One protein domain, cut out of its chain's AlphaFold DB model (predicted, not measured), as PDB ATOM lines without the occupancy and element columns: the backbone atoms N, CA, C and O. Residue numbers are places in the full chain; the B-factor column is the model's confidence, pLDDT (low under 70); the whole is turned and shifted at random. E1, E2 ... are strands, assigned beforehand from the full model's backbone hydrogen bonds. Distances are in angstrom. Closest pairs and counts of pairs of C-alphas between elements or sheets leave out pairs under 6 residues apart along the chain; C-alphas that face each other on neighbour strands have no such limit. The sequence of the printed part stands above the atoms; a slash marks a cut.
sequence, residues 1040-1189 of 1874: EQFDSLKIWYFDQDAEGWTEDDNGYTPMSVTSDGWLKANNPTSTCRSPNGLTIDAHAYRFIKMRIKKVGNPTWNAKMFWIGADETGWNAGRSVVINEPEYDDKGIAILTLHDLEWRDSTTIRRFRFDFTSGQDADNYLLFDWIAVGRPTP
ATOM      1  N   GLU A1040      23.179  37.976 -36.368       65.25
ATOM      2  CA  GLU A1040      24.427  37.318 -35.986       65.25
ATOM      3  C   GLU A1040      25.084  36.675 -37.218       65.25
ATOM      4  O   GLU A1040      24.476  35.817 -37.856       65.25
ATOM      5  N   GLN A1041      26.326  37.058 -37.549       67.51
ATOM      6  CA  GLN A1041      27.122  36.426 -38.608       67.51
ATOM      7  C   GLN A1041      28.361  35.750 -38.013       67.51
ATOM      8  O   GLN A1041      29.159  36.399 -37.334       67.51
ATOM      9  N   PHE A1042      28.552  34.466 -38.315       70.56
ATOM     10  CA  PHE A1042      29.768  33.714 -37.997       70.56
ATOM     11  C   PHE A1042      30.612  33.526 -39.259       70.56
ATOM     12  O   PHE A1042      30.077  33.248 -40.330       70.56
ATOM     13  N   ASP A1043      31.926  33.697 -39.136       67.94
ATOM     14  CA  ASP A1043      32.886  33.388 -40.199       67.94
ATOM     15  C   ASP A1043      33.319  31.931 -40.041       67.94
ATOM     16  O   ASP A1043      33.805  31.555 -38.976       67.94
ATOM     17  N   SER A1044      33.149  31.115 -41.084       67.70
ATOM     18  CA  SER A1044      33.461  29.682 -41.057       67.70
ATOM     19  C   SER A1044      34.915  29.382 -40.693       67.70
ATOM     20  O   SER A1044      35.184  28.322 -40.146       67.70
ATOM     21  N   LEU A1045      35.854  30.306 -40.942       71.64
ATOM     22  CA  LEU A1045      37.259  30.147 -40.542       71.64
ATOM     23  C   LEU A1045      37.486  30.334 -39.030       71.64
ATOM     24  O   LEU A1045      38.610  30.180 -38.551       71.64
ATOM     25  N   LYS A1046      36.446  30.719 -38.281       79.42
ATOM     26  CA  LYS A1046      36.481  31.015 -36.836       79.42
ATOM     27  C   LYS A1046      35.430  30.230 -36.065       79.42
ATOM     28  O   LYS A1046      34.973  30.678 -35.010       79.42
ATOM     29  N   ILE A1047      35.045  29.090 -36.632       86.94
ATOM     30  CA  ILE A1047      34.209  28.080 -36.003       86.94
ATOM     31  C   ILE A1047      35.041  26.812 -35.858       86.94
ATOM     32  O   ILE A1047      35.722  26.418 -36.802       86.94
ATOM     33  N   TRP A1048      34.965  26.199 -34.686       87.82
ATOM     34  CA  TRP A1048      35.570  24.915 -34.371       87.82
ATOM     35  C   TRP A1048      34.473  23.924 -34.001       87.82
ATOM     36  O   TRP A1048      33.641  24.272 -33.160       87.82
ATOM     37  N   TYR A1049      34.459  22.742 -34.622       86.51
ATOM     38  CA  TYR A1049      33.389  21.738 -34.472       86.51
ATOM     39  C   TYR A1049      33.843  20.450 -33.774       86.51
ATOM     40  O   TYR A1049      33.006  19.659 -33.373       86.51
ATOM     41  N   PHE A1050      35.153  20.232 -33.621       86.60
ATOM     42  CA  PHE A1050      35.751  19.115 -32.866       86.60
ATOM     43  C   PHE A1050      35.320  17.695 -33.280       86.60
ATOM     44  O   PHE A1050      35.600  16.736 -32.566       86.60
ATOM     45  N   ASP A1051      34.704  17.530 -34.453       78.94
ATOM     46  CA  ASP A1051      34.149  16.249 -34.906       78.94
ATOM     47  C   ASP A1051      35.217  15.154 -35.111       78.94
ATOM     48  O   ASP A1051      34.910  13.962 -35.035       78.94
ATOM     49  N   GLN A1052      36.470  15.534 -35.409       79.37
ATOM     50  CA  GLN A1052      37.561  14.588 -35.702       79.37
ATOM     51  C   GLN A1052      38.763  14.695 -34.763       79.37
ATOM     52  O   GLN A1052      39.362  13.676 -34.414       79.37
ATOM     53  N   ASP A1053      39.141  15.907 -34.371       86.65
ATOM     54  CA  ASP A1053      40.278  16.170 -33.498       86.65
ATOM     55  C   ASP A1053      40.070  17.472 -32.709       86.65
ATOM     56  O   ASP A1053      39.023  18.112 -32.780       86.65
ATOM     57  N   ALA A1054      41.054  17.854 -31.897       86.51
ATOM     58  CA  ALA A1054      40.961  19.053 -31.069       86.51
ATOM     59  C   ALA A1054      41.094  20.368 -31.866       86.51
ATOM     60  O   ALA A1054      41.110  21.430 -31.256       86.51
ATOM     61  N   GLU A1055      41.272  20.328 -33.190       88.45
ATOM     62  CA  GLU A1055      41.417  21.478 -34.095       88.45
ATOM     63  C   GLU A1055      42.433  22.531 -33.605       88.45
ATOM     64  O   GLU A1055      42.256  23.745 -33.732       88.45
ATOM     65  N   GLY A1056      43.526  22.046 -33.003       87.84
ATOM     66  CA  GLY A1056      44.618  22.852 -32.451       87.84
ATOM     67  C   GLY A1056      44.348  23.477 -31.077       87.84
ATOM     68  O   GLY A1056      45.145  24.306 -30.631       87.84
ATOM     69  N   TRP A1057      43.262  23.096 -30.397       90.78
ATOM     70  CA  TRP A1057      42.995  23.497 -29.018       90.78
ATOM     71  C   TRP A1057      43.874  22.735 -28.024       90.78
ATOM     72  O   TRP A1057      44.008  21.508 -28.070       90.78
ATOM     73  N   THR A1058      44.483  23.478 -27.102       90.29
ATOM     74  CA  THR A1058      45.495  22.958 -26.173       90.29
ATOM     75  C   THR A1058      45.253  23.430 -24.745       90.29
ATOM     76  O   THR A1058      44.550  24.406 -24.494       90.29
ATOM     77  N   GLU A1059      45.860  22.742 -23.785       87.87
ATOM     78  CA  GLU A1059      45.794  23.085 -22.362       87.87
ATOM     79  C   GLU A1059      46.928  24.035 -21.933       87.87
ATOM     80  O   GLU A1059      46.842  24.696 -20.893       87.87
ATOM     81  N   ASP A1060      47.984  24.138 -22.747       84.46
ATOM     82  CA  ASP A1060      49.207  24.899 -22.491       84.46
ATOM     83  C   ASP A1060      49.517  25.949 -23.582       84.46
ATOM     84  O   ASP A1060      48.939  25.959 -24.671       84.46
ATOM     85  N   ASP A1061      50.451  26.865 -23.292       82.35
ATOM     86  CA  ASP A1061      50.770  28.002 -24.170       82.35
ATOM     87  C   ASP A1061      51.667  27.612 -25.338       82.35
ATOM     88  O   ASP A1061      51.571  28.222 -26.401       82.35
ATOM     89  N   ASN A1062      52.506  26.595 -25.177       81.45
ATOM     90  CA  ASN A1062      53.388  26.152 -26.251       81.45
ATOM     91  C   ASN A1062      52.679  25.199 -27.223       81.45
ATOM     92  O   ASN A1062      53.214  24.913 -28.291       81.45
ATOM     93  N   GLY A1063      51.471  24.748 -26.871       74.88
ATOM     94  CA  GLY A1063      50.676  23.815 -27.659       74.88
ATOM     95  C   GLY A1063      51.141  22.360 -27.542       74.88
ATOM     96  O   GLY A1063      50.843  21.556 -28.419       74.88
ATOM     97  N   TYR A1064      51.892  22.014 -26.493       83.06
ATOM     98  CA  TYR A1064      52.422  20.665 -26.272       83.06
ATOM     99  C   TYR A1064      51.421  19.697 -25.641       83.06
ATOM    100  O   TYR A1064      51.659  18.492 -25.655       83.06
ATOM    101  N   THR A1065      50.321  20.198 -25.080       85.80
ATOM    102  CA  THR A1065      49.296  19.398 -24.399       85.80
ATOM    103  C   THR A1065      47.955  19.584 -25.111       85.80
ATOM    104  O   THR A1065      47.176  20.455 -24.720       85.80
ATOM    105  N   PRO A1066      47.676  18.826 -26.186       83.85
ATOM    106  CA  PRO A1066      46.385  18.866 -26.863       83.85
ATOM    107  C   PRO A1066      45.259  18.459 -25.916       83.85
ATOM    108  O   PRO A1066      45.424  17.553 -25.095       83.85
ATOM    109  N   MET A1067      44.105  19.104 -26.049       90.29
ATOM    110  CA  MET A1067      42.887  18.632 -25.392       90.29
ATOM    111  C   MET A1067      42.414  17.318 -26.026       90.29
ATOM    112  O   MET A1067      42.764  17.004 -27.164       90.29
ATOM    113  N   SER A1068      41.643  16.519 -25.288       86.82
ATOM    114  CA  SER A1068      41.052  15.293 -25.832       86.82
ATOM    115  C   SER A1068      39.699  15.573 -26.478       86.82
ATOM    116  O   SER A1068      39.023  16.537 -26.134       86.82
ATOM    117  N   VAL A1069      39.301  14.709 -27.409       87.38
ATOM    118  CA  VAL A1069      37.959  14.696 -27.997       87.38
ATOM    119  C   VAL A1069      37.301  13.374 -27.626       87.38
ATOM    120  O   VAL A1069      37.923  12.314 -27.720       87.38
ATOM    121  N   THR A1070      36.070  13.424 -27.125       85.15
ATOM    122  CA  THR A1070      35.294  12.224 -26.799       85.15
ATOM    123  C   THR A1070      34.854  11.497 -28.073       85.15
ATOM    124  O   THR A1070      34.822  12.069 -29.156       85.15
ATOM    125  N   SER A1071      34.478  10.218 -27.974       80.23
ATOM    126  CA  SER A1071      34.040   9.434 -29.145       80.23
ATOM    127  C   SER A1071      32.788   9.983 -29.844       80.23
ATOM    128  O   SER A1071      32.479   9.566 -30.954       80.23
ATOM    129  N   ASP A1072      32.045  10.861 -29.173       83.74
ATOM    130  CA  ASP A1072      30.874  11.574 -29.678       83.74
ATOM    131  C   ASP A1072      31.171  13.024 -30.108       83.74
ATOM    132  O   ASP A1072      30.224  13.780 -30.304       83.74
ATOM    133  N   GLY A1073      32.446  13.410 -30.269       85.58
ATOM    134  CA  GLY A1073      32.847  14.675 -30.905       85.58
ATOM    135  C   GLY A1073      32.958  15.888 -29.978       85.58
ATOM    136  O   GLY A1073      32.920  17.014 -30.450       85.58
ATOM    137  N   TRP A1074      33.089  15.703 -28.659       90.80
ATOM    138  CA  TRP A1074      33.178  16.832 -27.725       90.80
ATOM    139  C   TRP A1074      34.602  17.060 -27.225       90.80
ATOM    140  O   TRP A1074      35.252  16.140 -26.722       90.80
ATOM    141  N   LEU A1075      35.058  18.311 -27.252       91.31
ATOM    142  CA  LEU A1075      36.337  18.717 -26.679       91.31
ATOM    143  C   LEU A1075      36.297  18.633 -25.143       91.31
ATOM    144  O   LEU A1075      35.390  19.172 -24.499       91.31
ATOM    145  N   LYS A1076      37.306  17.995 -24.547       87.59
ATOM    146  CA  LYS A1076      37.450  17.740 -23.109       87.59
ATOM    147  C   LYS A1076      38.851  18.108 -22.615       87.59
ATOM    148  O   LYS A1076      39.866  17.748 -23.208       87.59
ATOM    149  N   ALA A1077      38.910  18.794 -21.477       82.66
ATOM    150  CA  ALA A1077      40.153  19.004 -20.737       82.66
ATOM    151  C   ALA A1077      40.595  17.719 -20.006       82.66
ATOM    152  O   ALA A1077      39.790  17.068 -19.336       82.66
ATOM    153  N   ASN A1078      41.879  17.378 -20.104       79.61
ATOM    154  CA  ASN A1078      42.495  16.195 -19.510       79.61
ATOM    155  C   ASN A1078      42.929  16.401 -18.053       79.61
ATOM    156  O   ASN A1078      42.835  15.452 -17.276       79.61
ATOM    157  N   ASN A1079      43.407  17.598 -17.664       76.85
ATOM    158  CA  ASN A1079      43.872  17.849 -16.291       76.85
ATOM    159  C   ASN A1079      42.883  18.687 -15.439       76.85
ATOM    160  O   ASN A1079      42.216  19.584 -15.954       76.85
ATOM    161  N   PRO A1080      42.830  18.462 -14.107       69.05
ATOM    162  CA  PRO A1080      41.956  19.176 -13.155       69.05
ATOM    163  C   PRO A1080      42.066  20.708 -13.127       69.05
ATOM    164  O   PRO A1080      41.150  21.406 -12.694       69.05
ATOM    165  N   THR A1081      43.222  21.238 -13.532       67.47
ATOM    166  CA  THR A1081      43.540  22.674 -13.548       67.47
ATOM    167  C   THR A1081      43.589  23.244 -14.967       67.47
ATOM    168  O   THR A1081      44.139  24.328 -15.170       67.47
ATOM    169  N   SER A1082      43.113  22.492 -15.961       66.68
ATOM    170  CA  SER A1082      43.321  22.827 -17.366       66.68
ATOM    171  C   SER A1082      42.435  23.964 -17.842       66.68
ATOM    172  O   SER A1082      41.246  24.048 -17.552       66.68
ATOM    173  N   THR A1083      43.057  24.831 -18.627       79.59
ATOM    174  CA  THR A1083      42.437  25.971 -19.302       79.59
ATOM    175  C   THR A1083      42.351  25.652 -20.790       79.59
ATOM    176  O   THR A1083      43.357  25.210 -21.341       79.59
ATOM    177  N   CYS A1084      41.226  25.898 -21.456       86.97
ATOM    178  CA  CYS A1084      41.061  25.571 -22.877       86.97
ATOM    179  C   CYS A1084      41.590  26.725 -23.736       86.97
ATOM    180  O   CYS A1084      41.053  27.830 -23.663       86.97
ATOM    181  N   ARG A1085      42.651  26.517 -24.520       90.36
ATOM    182  CA  ARG A1085      43.300  27.579 -25.309       90.36
ATOM    183  C   ARG A1085      43.097  27.333 -26.788       90.36
ATOM    184  O   ARG A1085      43.328  26.227 -27.261       90.36
ATOM    185  N   SER A1086      42.732  28.384 -27.512       91.14
ATOM    186  CA  SER A1086      42.615  28.314 -28.965       91.14
ATOM    187  C   SER A1086      43.990  28.099 -29.620       91.14
ATOM    188  O   SER A1086      45.025  28.419 -29.002       91.14
ATOM    189  N   PRO A1087      44.023  27.692 -30.904       87.91
ATOM    190  CA  PRO A1087      45.224  27.788 -31.727       87.91
ATOM    191  C   PRO A1087      45.845  29.187 -31.638       87.91
ATOM    192  O   PRO A1087      45.134  30.189 -31.516       87.91
ATOM    193  N   ASN A1088      47.176  29.263 -31.662       88.54
ATOM    194  CA  ASN A1088      47.886  30.540 -31.680       88.54
ATOM    195  C   ASN A1088      47.994  31.074 -33.116       88.54
ATOM    196  O   ASN A1088      48.224  30.302 -34.042       88.54
ATOM    197  N   GLY A1089      47.901  32.395 -33.277       84.62
ATOM    198  CA  GLY A1089      48.001  33.056 -34.582       84.62
ATOM    199  C   GLY A1089      46.654  33.328 -35.248       84.62
ATOM    200  O   GLY A1089      46.608  33.529 -36.458       84.62
ATOM    201  N   LEU A1090      45.559  33.352 -34.480       86.23
ATOM    202  CA  LEU A1090      44.266  33.800 -34.998       86.23
ATOM    203  C   LEU A1090      44.370  35.246 -35.522       86.23
ATOM    204  O   LEU A1090      45.154  36.061 -35.045       86.23
ATOM    205  N   THR A1091      43.569  35.585 -36.522       86.80
ATOM    206  CA  THR A1091      43.548  36.928 -37.128       86.80
ATOM    207  C   THR A1091      42.196  37.593 -36.894       86.80
ATOM    208  O   THR A1091      41.492  37.974 -37.828       86.80
ATOM    209  N   ILE A1092      41.726  37.616 -35.643       86.91
ATOM    210  CA  ILE A1092      40.401  38.151 -35.280       86.91
ATOM    211  C   ILE A1092      40.466  39.659 -35.144       86.91
ATOM    212  O   ILE A1092      40.947  40.164 -34.144       86.91
ATOM    213  N   ASP A1093      39.958  40.372 -36.143       84.52
ATOM    214  CA  ASP A1093      39.782  41.820 -36.069       84.52
ATOM    215  C   ASP A1093      38.872  42.177 -34.884       84.52
ATOM    216  O   ASP A1093      37.682  41.843 -34.866       84.52
ATOM    217  N   ALA A1094      39.454  42.845 -33.891       83.57
ATOM    218  CA  ALA A1094      38.780  43.231 -32.664       83.57
ATOM    219  C   ALA A1094      37.704  44.307 -32.893       83.57
ATOM    220  O   ALA A1094      36.774  44.446 -32.100       83.57
ATOM    221  N   HIS A1095      37.777  45.076 -33.980       77.85
ATOM    222  CA  HIS A1095      36.727  46.032 -34.318       77.85
ATOM    223  C   HIS A1095      35.523  45.358 -34.977       77.85
ATOM    224  O   HIS A1095      34.391  45.803 -34.765       77.85
ATOM    225  N   ALA A1096      35.751  44.294 -35.752       78.15
ATOM    226  CA  ALA A1096      34.695  43.608 -36.487       78.15
ATOM    227  C   ALA A1096      33.973  42.545 -35.643       78.15
ATOM    228  O   ALA A1096      32.745  42.529 -35.590       78.15
ATOM    229  N   TYR A1097      34.709  41.653 -34.978       84.11
ATOM    230  CA  TYR A1097      34.142  40.511 -34.253       84.11
ATOM    231  C   TYR A1097      33.817  40.895 -32.809       84.11
ATOM    232  O   TYR A1097      34.707  41.299 -32.074       84.11
ATOM    233  N   ARG A1098      32.555  40.766 -32.378       81.81
ATOM    234  CA  ARG A1098      32.096  41.228 -31.048       81.81
ATOM    235  C   ARG A1098      31.330  40.198 -30.231       81.81
ATOM    236  O   ARG A1098      30.949  40.506 -29.106       81.81
ATOM    237  N   PHE A1099      31.111  38.991 -30.742       82.43
ATOM    238  CA  PHE A1099      30.514  37.937 -29.932       82.43
ATOM    239  C   PHE A1099      31.155  36.576 -30.160       82.43
ATOM    240  O   PHE A1099      31.703  36.295 -31.223       82.43
ATOM    241  N   ILE A1100      31.088  35.728 -29.140       88.62
ATOM    242  CA  ILE A1100      31.505  34.327 -29.194       88.62
ATOM    243  C   ILE A1100      30.317  33.483 -28.754       88.62
ATOM    244  O   ILE A1100      29.742  33.740 -27.698       88.62
ATOM    245  N   LYS A1101      29.963  32.469 -29.541       87.69
ATOM    246  CA  LYS A1101      29.017  31.426 -29.141       87.69
ATOM    247  C   LYS A1101      29.730  30.108 -28.973       87.69
ATOM    248  O   LYS A1101      30.678  29.809 -29.689       87.69
ATOM    249  N   MET A1102      29.240  29.305 -28.049       89.68
ATOM    250  CA  MET A1102      29.677  27.932 -27.904       89.68
ATOM    251  C   MET A1102      28.565  27.080 -27.326       89.68
ATOM    252  O   MET A1102      27.721  27.569 -26.569       89.68
ATOM    253  N   ARG A1103      28.586  25.794 -27.653       93.71
ATOM    254  CA  ARG A1103      27.681  24.809 -27.074       93.71
ATOM    255  C   ARG A1103      28.455  23.936 -26.102       93.71
ATOM    256  O   ARG A1103      29.443  23.309 -26.474       93.71
ATOM    257  N   ILE A1104      28.027  23.952 -24.846       91.06
ATOM    258  CA  ILE A1104      28.726  23.311 -23.732       91.06
ATOM    259  C   ILE A1104      27.836  22.285 -23.049       91.06
ATOM    260  O   ILE A1104      26.617  22.437 -23.026       91.06
ATOM    261  N   LYS A1105      28.440  21.256 -22.459       88.42
ATOM    262  CA  LYS A1105      27.747  20.232 -21.675       88.42
ATOM    263  C   LYS A1105      28.405  20.051 -20.318       88.42
ATOM    264  O   LYS A1105      29.624  19.919 -20.228       88.42
ATOM    265  N   LYS A1106      27.588  20.018 -19.270       87.87
ATOM    266  CA  LYS A1106      27.981  19.799 -17.881       87.87
ATOM    267  C   LYS A1106      27.820  18.327 -17.520       87.87
ATOM    268  O   LYS A1106      26.743  17.756 -17.673       87.87
ATOM    269  N   VAL A1107      28.903  17.708 -17.057       85.34
ATOM    270  CA  VAL A1107      28.924  16.327 -16.561       85.34
ATOM    271  C   VAL A1107      29.288  16.367 -15.080       85.34
ATOM    272  O   VAL A1107      30.308  16.949 -14.718       85.34
ATOM    273  N   GLY A1108      28.429  15.809 -14.224       84.90
ATOM    274  CA  GLY A1108      28.529  15.970 -12.770       84.90
ATOM    275  C   GLY A1108      28.148  17.383 -12.310       84.90
ATOM    276  O   GLY A1108      27.305  18.042 -12.914       84.90
ATOM    277  N   ASN A1109      28.782  17.859 -11.237       81.85
ATOM    278  CA  ASN A1109      28.583  19.190 -10.657       81.85
ATOM    279  C   ASN A1109      29.901  19.989 -10.571       81.85
ATOM    280  O   ASN A1109      30.306  20.383  -9.474       81.85
ATOM    281  N   PRO A1110      30.594  20.268 -11.695       81.89
ATOM    282  CA  PRO A1110      31.755  21.150 -11.664       81.89
ATOM    283  C   PRO A1110      31.350  22.540 -11.158       81.89
ATOM    284  O   PRO A1110      30.284  23.061 -11.509       81.89
ATOM    285  N   THR A1111      32.200  23.144 -10.326       83.02
ATOM    286  CA  THR A1111      31.949  24.484  -9.779       83.02
ATOM    287  C   THR A1111      32.208  25.524 -10.860       83.02
ATOM    288  O   THR A1111      33.333  25.635 -11.354       83.02
ATOM    289  N   TRP A1112      31.183  26.297 -11.218       86.45
ATOM    290  CA  TRP A1112      31.301  27.358 -12.211       86.45
ATOM    291  C   TRP A1112      32.102  28.542 -11.671       86.45
ATOM    292  O   TRP A1112      31.785  29.107 -10.625       86.45
ATOM    293  N   ASN A1113      33.147  28.930 -12.396       86.46
ATOM    294  CA  ASN A1113      33.996  30.069 -12.062       86.46
ATOM    295  C   ASN A1113      34.608  30.651 -13.343       86.46
ATOM    296  O   ASN A1113      35.830  30.705 -13.496       86.46
ATOM    297  N   ALA A1114      33.748  31.003 -14.303       85.70
ATOM    298  CA  ALA A1114      34.188  31.189 -15.673       85.70
ATOM    299  C   ALA A1114      34.836  32.543 -15.973       85.70
ATOM    300  O   ALA A1114      34.265  33.607 -15.729       85.70
ATOM    301  N   LYS A1115      36.022  32.492 -16.585       88.64
ATOM    302  CA  LYS A1115      36.710  33.628 -17.196       88.64
ATOM    303  C   LYS A1115      37.172  33.286 -18.605       88.64
ATOM    304  O   LYS A1115      37.683  32.197 -18.850       88.64
ATOM    305  N   MET A1116      37.053  34.243 -19.516       90.50
ATOM    306  CA  MET A1116      37.742  34.209 -20.805       90.50
ATOM    307  C   MET A1116      38.869  35.230 -20.796       90.50
ATOM    308  O   MET A1116      38.662  36.359 -20.360       90.50
ATOM    309  N   PHE A1117      40.024  34.852 -21.332       92.04
ATOM    310  CA  PHE A1117      41.142  35.738 -21.617       92.04
ATOM    311  C   PHE A1117      41.418  35.814 -23.116       92.04
ATOM    312  O   PHE A1117      41.111  34.881 -23.862       92.04
ATOM    313  N   TRP A1118      42.076  36.890 -23.538       92.60
ATOM    314  CA  TRP A1118      42.568  37.043 -24.903       92.60
ATOM    315  C   TRP A1118      43.970  37.652 -24.968       92.60
ATOM    316  O   TRP A1118      44.475  38.233 -24.001       92.60
ATOM    317  N   ILE A1119      44.594  37.509 -26.139       91.56
ATOM    318  CA  ILE A1119      45.866  38.145 -26.481       91.56
ATOM    319  C   ILE A1119      45.760  38.761 -27.877       91.56
ATOM    320  O   ILE A1119      45.418  38.070 -28.838       91.56
ATOM    321  N   GLY A1120      46.077  40.047 -27.984       90.10
ATOM    322  CA  GLY A1120      46.259  40.767 -29.237       90.10
ATOM    323  C   GLY A1120      47.525  40.348 -29.998       90.10
ATOM    324  O   GLY A1120      48.447  39.766 -29.426       90.10
ATOM    325  N   ALA A1121      47.593  40.640 -31.295       86.49
ATOM    326  CA  ALA A1121      48.685  40.245 -32.184       86.49
ATOM    327  C   ALA A1121      50.058  40.682 -31.643       86.49
ATOM    328  O   ALA A1121      50.965  39.855 -31.555       86.49
ATOM    329  N   ASP A1122      50.144  41.927 -31.164       83.75
ATOM    330  CA  ASP A1122      51.362  42.542 -30.617       83.75
ATOM    331  C   ASP A1122      51.499  42.395 -29.087       83.75
ATOM    332  O   ASP A1122      52.436  42.906 -28.472       83.75
ATOM    333  N   GLU A1123      50.567  41.697 -28.435       88.18
ATOM    334  CA  GLU A1123      50.537  41.546 -26.983       88.18
ATOM    335  C   GLU A1123      51.158  40.215 -26.534       88.18
ATOM    336  O   GLU A1123      51.126  39.192 -27.227       88.18
ATOM    337  N   THR A1124      51.702  40.195 -25.316       83.74
ATOM    338  CA  THR A1124      52.303  39.000 -24.707       83.74
ATOM    339  C   THR A1124      51.694  38.701 -23.334       83.74
ATOM    340  O   THR A1124      51.294  39.607 -22.596       83.74
ATOM    341  N   GLY A1125      51.605  37.407 -23.005       84.40
ATOM    342  CA  GLY A1125      51.115  36.888 -21.723       84.40
ATOM    343  C   GLY A1125      49.600  37.008 -21.479       84.40
ATOM    344  O   GLY A1125      48.900  37.820 -22.087       84.40
ATOM    345  N   TRP A1126      49.095  36.206 -20.537       88.70
ATOM    346  CA  TRP A1126      47.713  36.280 -20.048       88.70
ATOM    347  C   TRP A1126      47.603  37.331 -18.939       88.70
ATOM    348  O   TRP A1126      48.145  37.150 -17.850       88.70
ATOM    349  N   ASN A1127      46.915  38.441 -19.213       85.33
ATOM    350  CA  ASN A1127      46.772  39.571 -18.293       85.33
ATOM    351  C   ASN A1127      45.323  39.662 -17.785       85.33
ATOM    352  O   ASN A1127      44.389  39.536 -18.570       85.33
ATOM    353  N   ALA A1128      45.121  39.920 -16.489       83.40
ATOM    354  CA  ALA A1128      43.784  40.090 -15.908       83.40
ATOM    355  C   ALA A1128      42.985  41.242 -16.551       83.40
ATOM    356  O   ALA A1128      41.768  41.143 -16.693       83.40
ATOM    357  N   GLY A1129      43.668  42.294 -17.013       83.83
ATOM    358  CA  GLY A1129      43.096  43.394 -17.793       83.83
ATOM    359  C   GLY A1129      42.639  43.004 -19.203       83.83
ATOM    360  O   GLY A1129      41.985  43.803 -19.861       83.83
ATOM    361  N   ARG A1130      42.915  41.780 -19.668       91.40
ATOM    362  CA  ARG A1130      42.402  41.195 -20.920       91.40
ATOM    363  C   ARG A1130      41.597  39.938 -20.635       91.40
ATOM    364  O   ARG A1130      41.869  38.861 -21.165       91.40
ATOM    365  N   SER A1131      40.654  40.086 -19.710       89.73
ATOM    366  CA  SER A1131      39.707  39.040 -19.362       89.73
ATOM    367  C   SER A1131      38.292  39.572 -19.156       89.73
ATOM    368  O   SER A1131      38.098  40.773 -18.931       89.73
ATOM    369  N   VAL A1132      37.322  38.662 -19.234       87.41
ATOM    370  CA  VAL A1132      35.909  38.876 -18.904       87.41
ATOM    371  C   VAL A1132      35.413  37.719 -18.039       87.41
ATOM    372  O   VAL A1132      35.793  36.569 -18.255       87.41
ATOM    373  N   VAL A1133      34.593  38.032 -17.036       86.37
ATOM    374  CA  VAL A1133      33.913  37.039 -16.193       86.37
ATOM    375  C   VAL A1133      32.611  36.631 -16.876       86.37
ATOM    376  O   VAL A1133      31.902  37.488 -17.398       86.37
ATOM    377  N   ILE A1134      32.306  35.338 -16.875       88.17
ATOM    378  CA  ILE A1134      31.167  34.764 -17.589       88.17
ATOM    379  C   ILE A1134      30.206  34.140 -16.576       88.17
ATOM    380  O   ILE A1134      30.612  33.350 -15.723       88.17
ATOM    381  N   ASN A1135      28.923  34.485 -16.673       86.14
ATOM    382  CA  ASN A1135      27.872  33.874 -15.858       86.14
ATOM    383  C   ASN A1135      27.559  32.453 -16.343       86.14
ATOM    384  O   ASN A1135      27.658  32.169 -17.536       86.14
ATOM    385  N   GLU A1136      27.174  31.573 -15.420       87.90
ATOM    386  CA  GLU A1136      26.766  30.211 -15.773       87.90
ATOM    387  C   GLU A1136      25.494  30.256 -16.630       87.90
ATOM    388  O   GLU A1136      24.545  30.942 -16.240       87.90
ATOM    389  N   PRO A1137      25.457  29.587 -17.796       86.45
ATOM    390  CA  PRO A1137      24.247  29.529 -18.605       86.45
ATOM    391  C   PRO A1137      23.224  28.548 -18.010       86.45
ATOM    392  O   PRO A1137      23.570  27.664 -17.226       86.45
ATOM    393  N   GLU A1138      21.957  28.673 -18.413       83.29
ATOM    394  CA  GLU A1138      20.946  27.650 -18.122       83.29
ATOM    395  C   GLU A1138      21.188  26.407 -18.991       83.29
ATOM    396  O   GLU A1138      21.316  26.508 -20.213       83.29
ATOM    397  N   TYR A1139      21.247  25.239 -18.349       84.64
ATOM    398  CA  TYR A1139      21.399  23.946 -19.014       84.64
ATOM    399  C   TYR A1139      20.043  23.267 -19.198       84.64
ATOM    400  O   TYR A1139      19.175  23.338 -18.326       84.64
ATOM    401  N   ASP A1140      19.881  22.575 -20.320       86.20
ATOM    402  CA  ASP A1140      18.733  21.719 -20.593       86.20
ATOM    403  C   ASP A1140      18.747  20.428 -19.745       86.20
ATOM    404  O   ASP A1140      19.649  20.162 -18.944       86.20
ATOM    405  N   ASP A1141      17.733  19.587 -19.939       81.68
ATOM    406  CA  ASP A1141      17.559  18.289 -19.280       81.68
ATOM    407  C   ASP A1141      18.662  17.260 -19.606       81.68
ATOM    408  O   ASP A1141      18.781  16.242 -18.920       81.68
ATOM    409  N   LYS A1142      19.510  17.531 -20.606       83.62
ATOM    410  CA  LYS A1142      20.696  16.735 -20.962       83.62
ATOM    411  C   LYS A1142      21.994  17.339 -20.425       83.62
ATOM    412  O   LYS A1142      23.074  16.809 -20.712       83.62
ATOM    413  N   GLY A1143      21.897  18.427 -19.661       85.53
ATOM    414  CA  GLY A1143      23.034  19.171 -19.143       85.53
ATOM    415  C   GLY A1143      23.749  19.989 -20.215       85.53
ATOM    416  O   GLY A1143      24.933  20.257 -20.050       85.53
ATOM    417  N   ILE A1144      23.092  20.352 -21.320       91.79
ATOM    418  CA  ILE A1144      23.672  21.110 -22.437       91.79
ATOM    419  C   ILE A1144      23.158  22.552 -22.416       91.79
ATOM    420  O   ILE A1144      21.985  22.801 -22.175       91.79
ATOM    421  N   ALA A1145      24.028  23.513 -22.709       88.69
ATOM    422  CA  ALA A1145      23.686  24.924 -22.825       88.69
ATOM    423  C   ALA A1145      24.357  25.545 -24.053       88.69
ATOM    424  O   ALA A1145      25.449  25.135 -24.455       88.69
ATOM    425  N   ILE A1146      23.734  26.576 -24.623       89.30
ATOM    426  CA  ILE A1146      24.428  27.495 -25.529       89.30
ATOM    427  C   ILE A1146      24.855  28.706 -24.714       89.30
ATOM    428  O   ILE A1146      24.027  29.467 -24.217       89.30
ATOM    429  N   LEU A1147      26.163  28.891 -24.599       86.77
ATOM    430  CA  LEU A1147      26.753  30.065 -23.992       86.77
ATOM    431  C   LEU A1147      27.031  31.093 -25.085       86.77
ATOM    432  O   LEU A1147      27.728  30.801 -26.058       86.77
ATOM    433  N   THR A1148      26.523  32.306 -24.893       83.80
ATOM    434  CA  THR A1148      26.810  33.426 -25.785       83.80
ATOM    435  C   THR A1148      27.436  34.580 -25.024       83.80
ATOM    436  O   THR A1148      26.890  35.056 -24.033       83.80
ATOM    437  N   LEU A1149      28.576  35.046 -25.519       84.43
ATOM    438  CA  LEU A1149      29.266  36.241 -25.065       84.43
ATOM    439  C   LEU A1149      29.009  37.331 -26.096       84.43
ATOM    440  O   LEU A1149      29.578  37.267 -27.178       84.43
ATOM    441  N   HIS A1150      28.145  38.293 -25.786       78.79
ATOM    442  CA  HIS A1150      27.877  39.445 -26.649       78.79
ATOM    443  C   HIS A1150      28.666  40.680 -26.201       78.79
ATOM    444  O   HIS A1150      29.119  40.741 -25.058       78.79
ATOM    445  N   ASP A1151      28.817  41.648 -27.110       74.99
ATOM    446  CA  ASP A1151      29.485  42.938 -26.890       74.99
ATOM    447  C   ASP A1151      30.860  42.825 -26.217       74.99
ATOM    448  O   ASP A1151      31.194  43.543 -25.274       74.99
ATOM    449  N   LEU A1152      31.687  41.911 -26.728       82.28
ATOM    450  CA  LEU A1152      33.062  41.739 -26.277       82.28
ATOM    451  C   LEU A1152      33.877  43.005 -26.574       82.28
ATOM    452  O   LEU A1152      34.259  43.289 -27.711       82.28
ATOM    453  N   GLU A1153      34.152  43.772 -25.521       78.07
ATOM    454  CA  GLU A1153      35.065  44.906 -25.549       78.07
ATOM    455  C   GLU A1153      36.506  44.394 -25.451       78.07
ATOM    456  O   GLU A1153      37.050  44.167 -24.369       78.07
ATOM    457  N   TRP A1154      37.148  44.225 -26.606       85.60
ATOM    458  CA  TRP A1154      38.551  43.810 -26.712       85.60
ATOM    459  C   TRP A1154      39.566  44.857 -26.215       85.60
ATOM    460  O   TRP A1154      40.773  44.616 -26.269       85.60
ATOM    461  N   ARG A1155      39.083  45.991 -25.688       84.59
ATOM    462  CA  ARG A1155      39.875  47.127 -25.191       84.59
ATOM    463  C   ARG A1155      40.842  47.627 -26.272       84.59
ATOM    464  O   ARG A1155      40.400  47.895 -27.384       84.59
ATOM    465  N   ASP A1156      42.131  47.746 -25.957       80.43
ATOM    466  CA  ASP A1156      43.150  48.281 -26.869       80.43
ATOM    467  C   ASP A1156      43.665  47.251 -27.892       80.43
ATOM    468  O   ASP A1156      44.454  47.594 -28.774       80.43
ATOM    469  N   SER A1157      43.256  45.981 -27.794       86.62
ATOM    470  CA  SER A1157      43.700  44.950 -28.729       86.62
ATOM    471  C   SER A1157      43.091  45.201 -30.114       86.62
ATOM    472  O   SER A1157      41.877  45.290 -30.248       86.62
ATOM    473  N   THR A1158      43.921  45.274 -31.156       86.65
ATOM    474  CA  THR A1158      43.479  45.535 -32.541       86.65
ATOM    475  C   THR A1158      43.140  44.255 -33.305       86.65
ATOM    476  O   THR A1158      42.160  44.188 -34.041       86.65
ATOM    477  N   THR A1159      43.936  43.200 -33.129       90.76
ATOM    478  CA  THR A1159      43.717  41.874 -33.725       90.76
ATOM    479  C   THR A1159      43.951  40.813 -32.667       90.76
ATOM    480  O   THR A1159      45.041  40.750 -32.120       90.76
ATOM    481  N   ILE A1160      42.971  39.968 -32.369       90.02
ATOM    482  CA  ILE A1160      43.089  38.891 -31.389       90.02
ATOM    483  C   ILE A1160      43.711  37.663 -32.037       90.02
ATOM    484  O   ILE A1160      43.177  37.121 -33.009       90.02
ATOM    485  N   ARG A1161      44.823  37.206 -31.455       92.41
ATOM    486  CA  ARG A1161      45.565  36.026 -31.910       92.41
ATOM    487  C   ARG A1161      45.330  34.761 -31.113       92.41
ATOM    488  O   ARG A1161      45.741  33.694 -31.568       92.41
ATOM    489  N   ARG A1162      44.734  34.865 -29.923       91.82
ATOM    490  CA  ARG A1162      44.489  33.702 -29.067       91.82
ATOM    491  C   ARG A1162      43.456  33.971 -27.978       91.82
ATOM    492  O   ARG A1162      43.453  35.061 -27.406       91.82
ATOM    493  N   PHE A1163      42.676  32.947 -27.639       90.09
ATOM    494  CA  PHE A1163      41.780  32.911 -26.482       90.09
ATOM    495  C   PHE A1163      42.202  31.857 -25.473       90.09
ATOM    496  O   PHE A1163      42.862  30.872 -25.814       90.09
ATOM    497  N   ARG A1164      41.758  32.049 -24.235       90.69
ATOM    498  CA  ARG A1164      41.805  31.037 -23.185       90.69
ATOM    499  C   ARG A1164      40.512  31.055 -22.382       90.69
ATOM    500  O   ARG A1164      40.086  32.125 -21.952       90.69
ATOM    501  N   PHE A1165      39.929  29.885 -22.150       89.52
ATOM    502  CA  PHE A1165      38.743  29.684 -21.324       89.52
ATOM    503  C   PHE A1165      39.094  28.948 -20.032       89.52
ATOM    504  O   PHE A1165      39.590  27.820 -20.051       89.52
ATOM    505  N   ASP A1166      38.771  29.588 -18.914       86.32
ATOM    506  CA  ASP A1166      38.931  29.074 -17.560       86.32
ATOM    507  C   ASP A1166      37.531  28.968 -16.950       86.32
ATOM    508  O   ASP A1166      37.089  29.905 -16.296       86.32
ATOM    509  N   PHE A1167      36.771  27.908 -17.232       85.11
ATOM    510  CA  PHE A1167      35.337  27.876 -16.891       85.11
ATOM    511  C   PHE A1167      35.014  27.353 -15.492       85.11
ATOM    512  O   PHE A1167      34.009  27.744 -14.897       85.11
ATOM    513  N   THR A1168      35.864  26.490 -14.951       80.91
ATOM    514  CA  THR A1168      35.580  25.769 -13.710       80.91
ATOM    515  C   THR A1168      36.772  25.804 -12.772       80.91
ATOM    516  O   THR A1168      37.919  25.766 -13.210       80.91
ATOM    517  N   SER A1169      36.509  25.805 -11.468       74.44
ATOM    518  CA  SER A1169      37.521  25.517 -10.448       74.44
ATOM    519  C   SER A1169      37.257  24.146  -9.831       74.44
ATOM    520  O   SER A1169      36.140  23.896  -9.387       74.44
ATOM    521  N   GLY A1170      38.275  23.282  -9.773       69.32
ATOM    522  CA  GLY A1170      38.158  21.947  -9.173       69.32
ATOM    523  C   GLY A1170      37.507  20.900 -10.083       69.32
ATOM    524  O   GLY A1170      36.697  20.115  -9.604       69.32
ATOM    525  N   GLN A1171      37.829  20.907 -11.382       74.31
ATOM    526  CA  GLN A1171      37.420  19.844 -12.303       74.31
ATOM    527  C   GLN A1171      38.095  18.522 -11.907       74.31
ATOM    528  O   GLN A1171      39.284  18.504 -11.602       74.31
ATOM    529  N   ASP A1172      37.364  17.414 -11.927       79.59
ATOM    530  CA  ASP A1172      37.904  16.075 -11.681       79.59
ATOM    531  C   ASP A1172      37.325  15.064 -12.687       79.59
ATOM    532  O   ASP A1172      36.717  15.443 -13.692       79.59
ATOM    533  N   ALA A1173      37.576  13.771 -12.468       75.82
ATOM    534  CA  ALA A1173      37.125  12.720 -13.378       75.82
ATOM    535  C   ALA A1173      35.590  12.640 -13.503       75.82
ATOM    536  O   ALA A1173      35.108  12.235 -14.563       75.82
ATOM    537  N   ASP A1174      34.851  13.061 -12.471       82.58
ATOM    538  CA  ASP A1174      33.392  12.951 -12.381       82.58
ATOM    539  C   ASP A1174      32.681  14.295 -12.629       82.58
ATOM    540  O   ASP A1174      31.504  14.315 -12.992       82.58
ATOM    541  N   ASN A1175      33.384  15.420 -12.459       86.28
ATOM    542  CA  ASN A1175      32.848  16.779 -12.525       86.28
ATOM    543  C   ASN A1175      33.613  17.619 -13.560       86.28
ATOM    544  O   ASN A1175      34.658  18.185 -13.237       86.28
ATOM    545  N   TYR A1176      33.100  17.737 -14.791       86.58
ATOM    546  CA  TYR A1176      33.777  18.431 -15.899       86.58
ATOM    547  C   TYR A1176      32.831  19.067 -16.937       86.58
ATOM    548  O   TYR A1176      31.624  18.814 -16.951       86.58
ATOM    549  N   LEU A1177      33.400  19.894 -17.824       88.25
ATOM    550  CA  LEU A1177      32.723  20.471 -18.992       88.25
ATOM    551  C   LEU A1177      33.214  19.848 -20.304       88.25
ATOM    552  O   LEU A1177      34.371  19.442 -20.426       88.25
ATOM    553  N   LEU A1178      32.315  19.815 -21.282       90.06
ATOM    554  CA  LEU A1178      32.550  19.402 -22.662       90.06
ATOM    555  C   LEU A1178      32.124  20.522 -23.619       90.06
ATOM    556  O   LEU A1178      31.147  21.213 -23.329       90.06
ATOM    557  N   PHE A1179      32.801  20.663 -24.762       90.19
ATOM    558  CA  PHE A1179      32.472  21.651 -25.801       90.19
ATOM    559  C   PHE A1179      32.173  20.962 -27.137       90.19
ATOM    560  O   PHE A1179      32.989  20.178 -27.606       90.19
ATOM    561  N   ASP A1180      31.016  21.255 -27.726       89.55
ATOM    562  CA  ASP A1180      30.552  20.702 -29.011       89.55
ATOM    563  C   ASP A1180      31.067  21.551 -30.173       89.55
ATOM    564  O   ASP A1180      31.643  21.055 -31.123       89.55
ATOM    565  N   TRP A1181      30.930  22.871 -30.061       89.36
ATOM    566  CA  TRP A1181      31.506  23.805 -31.018       89.36
ATOM    567  C   TRP A1181      31.722  25.173 -30.384       89.36
ATOM    568  O   TRP A1181      31.079  25.530 -29.389       89.36
ATOM    569  N   ILE A1182      32.628  25.949 -30.979       90.42
ATOM    570  CA  ILE A1182      32.964  27.322 -30.581       90.42
ATOM    571  C   ILE A1182      33.015  28.179 -31.841       90.42
ATOM    572  O   ILE A1182      33.688  27.819 -32.794       90.42
ATOM    573  N   ALA A1183      32.336  29.320 -31.851       87.57
ATOM    574  CA  ALA A1183      32.211  30.195 -33.008       87.57
ATOM    575  C   ALA A1183      32.441  31.660 -32.618       87.57
ATOM    576  O   ALA A1183      31.827  32.161 -31.674       87.57
ATOM    577  N   VAL A1184      33.290  32.371 -33.363       85.55
ATOM    578  CA  VAL A1184      33.498  33.821 -33.215       85.55
ATOM    579  C   VAL A1184      32.722  34.544 -34.304       85.55
ATOM    580  O   VAL A1184      32.915  34.297 -35.495       85.55
ATOM    581  N   GLY A1185      31.840  35.449 -33.897       79.96
ATOM    582  CA  GLY A1185      30.960  36.175 -34.797       79.96
ATOM    583  C   GLY A1185      31.088  37.690 -34.696       79.96
ATOM    584  O   GLY A1185      31.646  38.263 -33.751       79.96
ATOM    585  N   ARG A1186      30.573  38.344 -35.731       73.61
ATOM    586  CA  ARG A1186      30.489  39.797 -35.864       73.61
ATOM    587  C   ARG A1186      29.031  40.224 -36.024       73.61
ATOM    588  O   ARG A1186      28.256  39.483 -36.636       73.61
ATOM    589  N   PRO A1187      28.630  41.391 -35.487       65.83
ATOM    590  CA  PRO A1187      27.301  41.937 -35.736       65.83
ATOM    591  C   PRO A1187      27.073  42.058 -37.247       65.83
ATOM    592  O   PRO A1187      27.907  42.629 -37.951       65.83
ATOM    593  N   THR A1188      25.973  41.501 -37.757       57.97
ATOM    594  CA  THR A1188      25.586  41.664 -39.167       57.97
ATOM    595  C   THR A1188      25.426  43.153 -39.482       57.97
ATOM    596  O   THR A1188      24.744  43.849 -38.719       57.97
ATOM    597  N   PRO A1189      25.975  43.665 -40.598       52.24
ATOM    598  CA  PRO A1189      25.608  44.984 -41.094       52.24
ATOM    599  C   PRO A1189      24.089  45.001 -41.293       52.24
ATOM    600  O   PRO A1189      23.564  44.225 -42.090       52.24
TER     601      PRO A1189
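This is residues 1040 to 1189 of the 1874 residues of the protein "Putative phage tail protein" of Klebsiella pneumoniae subsp. pneumoniae (strain HS11286) (UniProt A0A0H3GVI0). Two antiparallel sheets stand only partly face to face as a sandwich, with E1, E7, E2 and E5 in one layer and E4, E3 and E6 in the other. The long stretch of residues 1049 to 1098 runs along one side of the sandwich, tied to E7 and E6 by short pairings. The printed part has 150 residues, with no named helix and seven named strands, E1 to E7, in that order along the chain; the sheet orders are E1 - E7 - E2 - E5 and E4 - E3 - E6. The class is all strand, though under half of the residues, 61 of 150, are in named strands. The whole is compact and rounded, with a radius of gyration of the C-alphas of 14.6 A and spans of 40 by 33 by 29 A.

Find C-alpha 1040 at (24.427, 37.318, -35.986), where E1 begins; it runs to residue 1048 and bends by 93 degrees at residue 1045. Go on to E2, residues 1099 to 1107, 25.5 A long, and E3, residues 1111 to 1120, 29.1 A long, which begins at C-alpha 1111 at (31.949, 24.484, -9.779). Next come E4, residues 1131 to 1134, 9.7 A long, and E5, residues 1144 to 1149, 16.3 A long. E6, residues 1159 to 1169, is 29.1 A long. E7, residues 1176 to 1187, is 31.4 A long, bends by 61 degrees at residue 1180 and ends at C-alpha 1187 at (27.301, 41.937, -35.736).

Begin with the strongly twisted sheet of four, whose edge strands are E1 and E5. Beside E1 look for E7, antiparallel at 128 degrees, with N 1048 and O 1182 at 2.8 A. E7 and E2 are antiparallel at 167 degrees, with N 1101 and O 1183 at 2.8 A, and E2 and E5 at 154 degrees, with N 1147 and O 1102 at 2.8 A. In the other sheet E3 is the inner strand: it forms a hairpin with E4, where N 1132 and O 1116 are 2.9 A apart, and is antiparallel to E6 at 165 degrees, where N 1117 and O 1164 are 2.8 A apart. Between the sheets, the closest C-alphas of E6 and E7 are those of Thr 1168 and Tyr 1176, 7.9 A apart; E2 and E6 are apart. Residues 1075 to 1076 pair antiparallel with residues 1178 to 1179 of E7, and residues 1084 to 1085 with residues 1164 to 1165 of E6.

The two C-alphas farthest apart are those of Ala 1173 and Pro 1189, at 44.1 A. The printed part has no cut. The link from E1 to E2, 50 residues, is long, and that from E2 to E3 is tight. Mean pLDDT of the printed part is 83.9; look for values under 70 at 11 residues, among them 1080 to 1082 and 1187 to 1189.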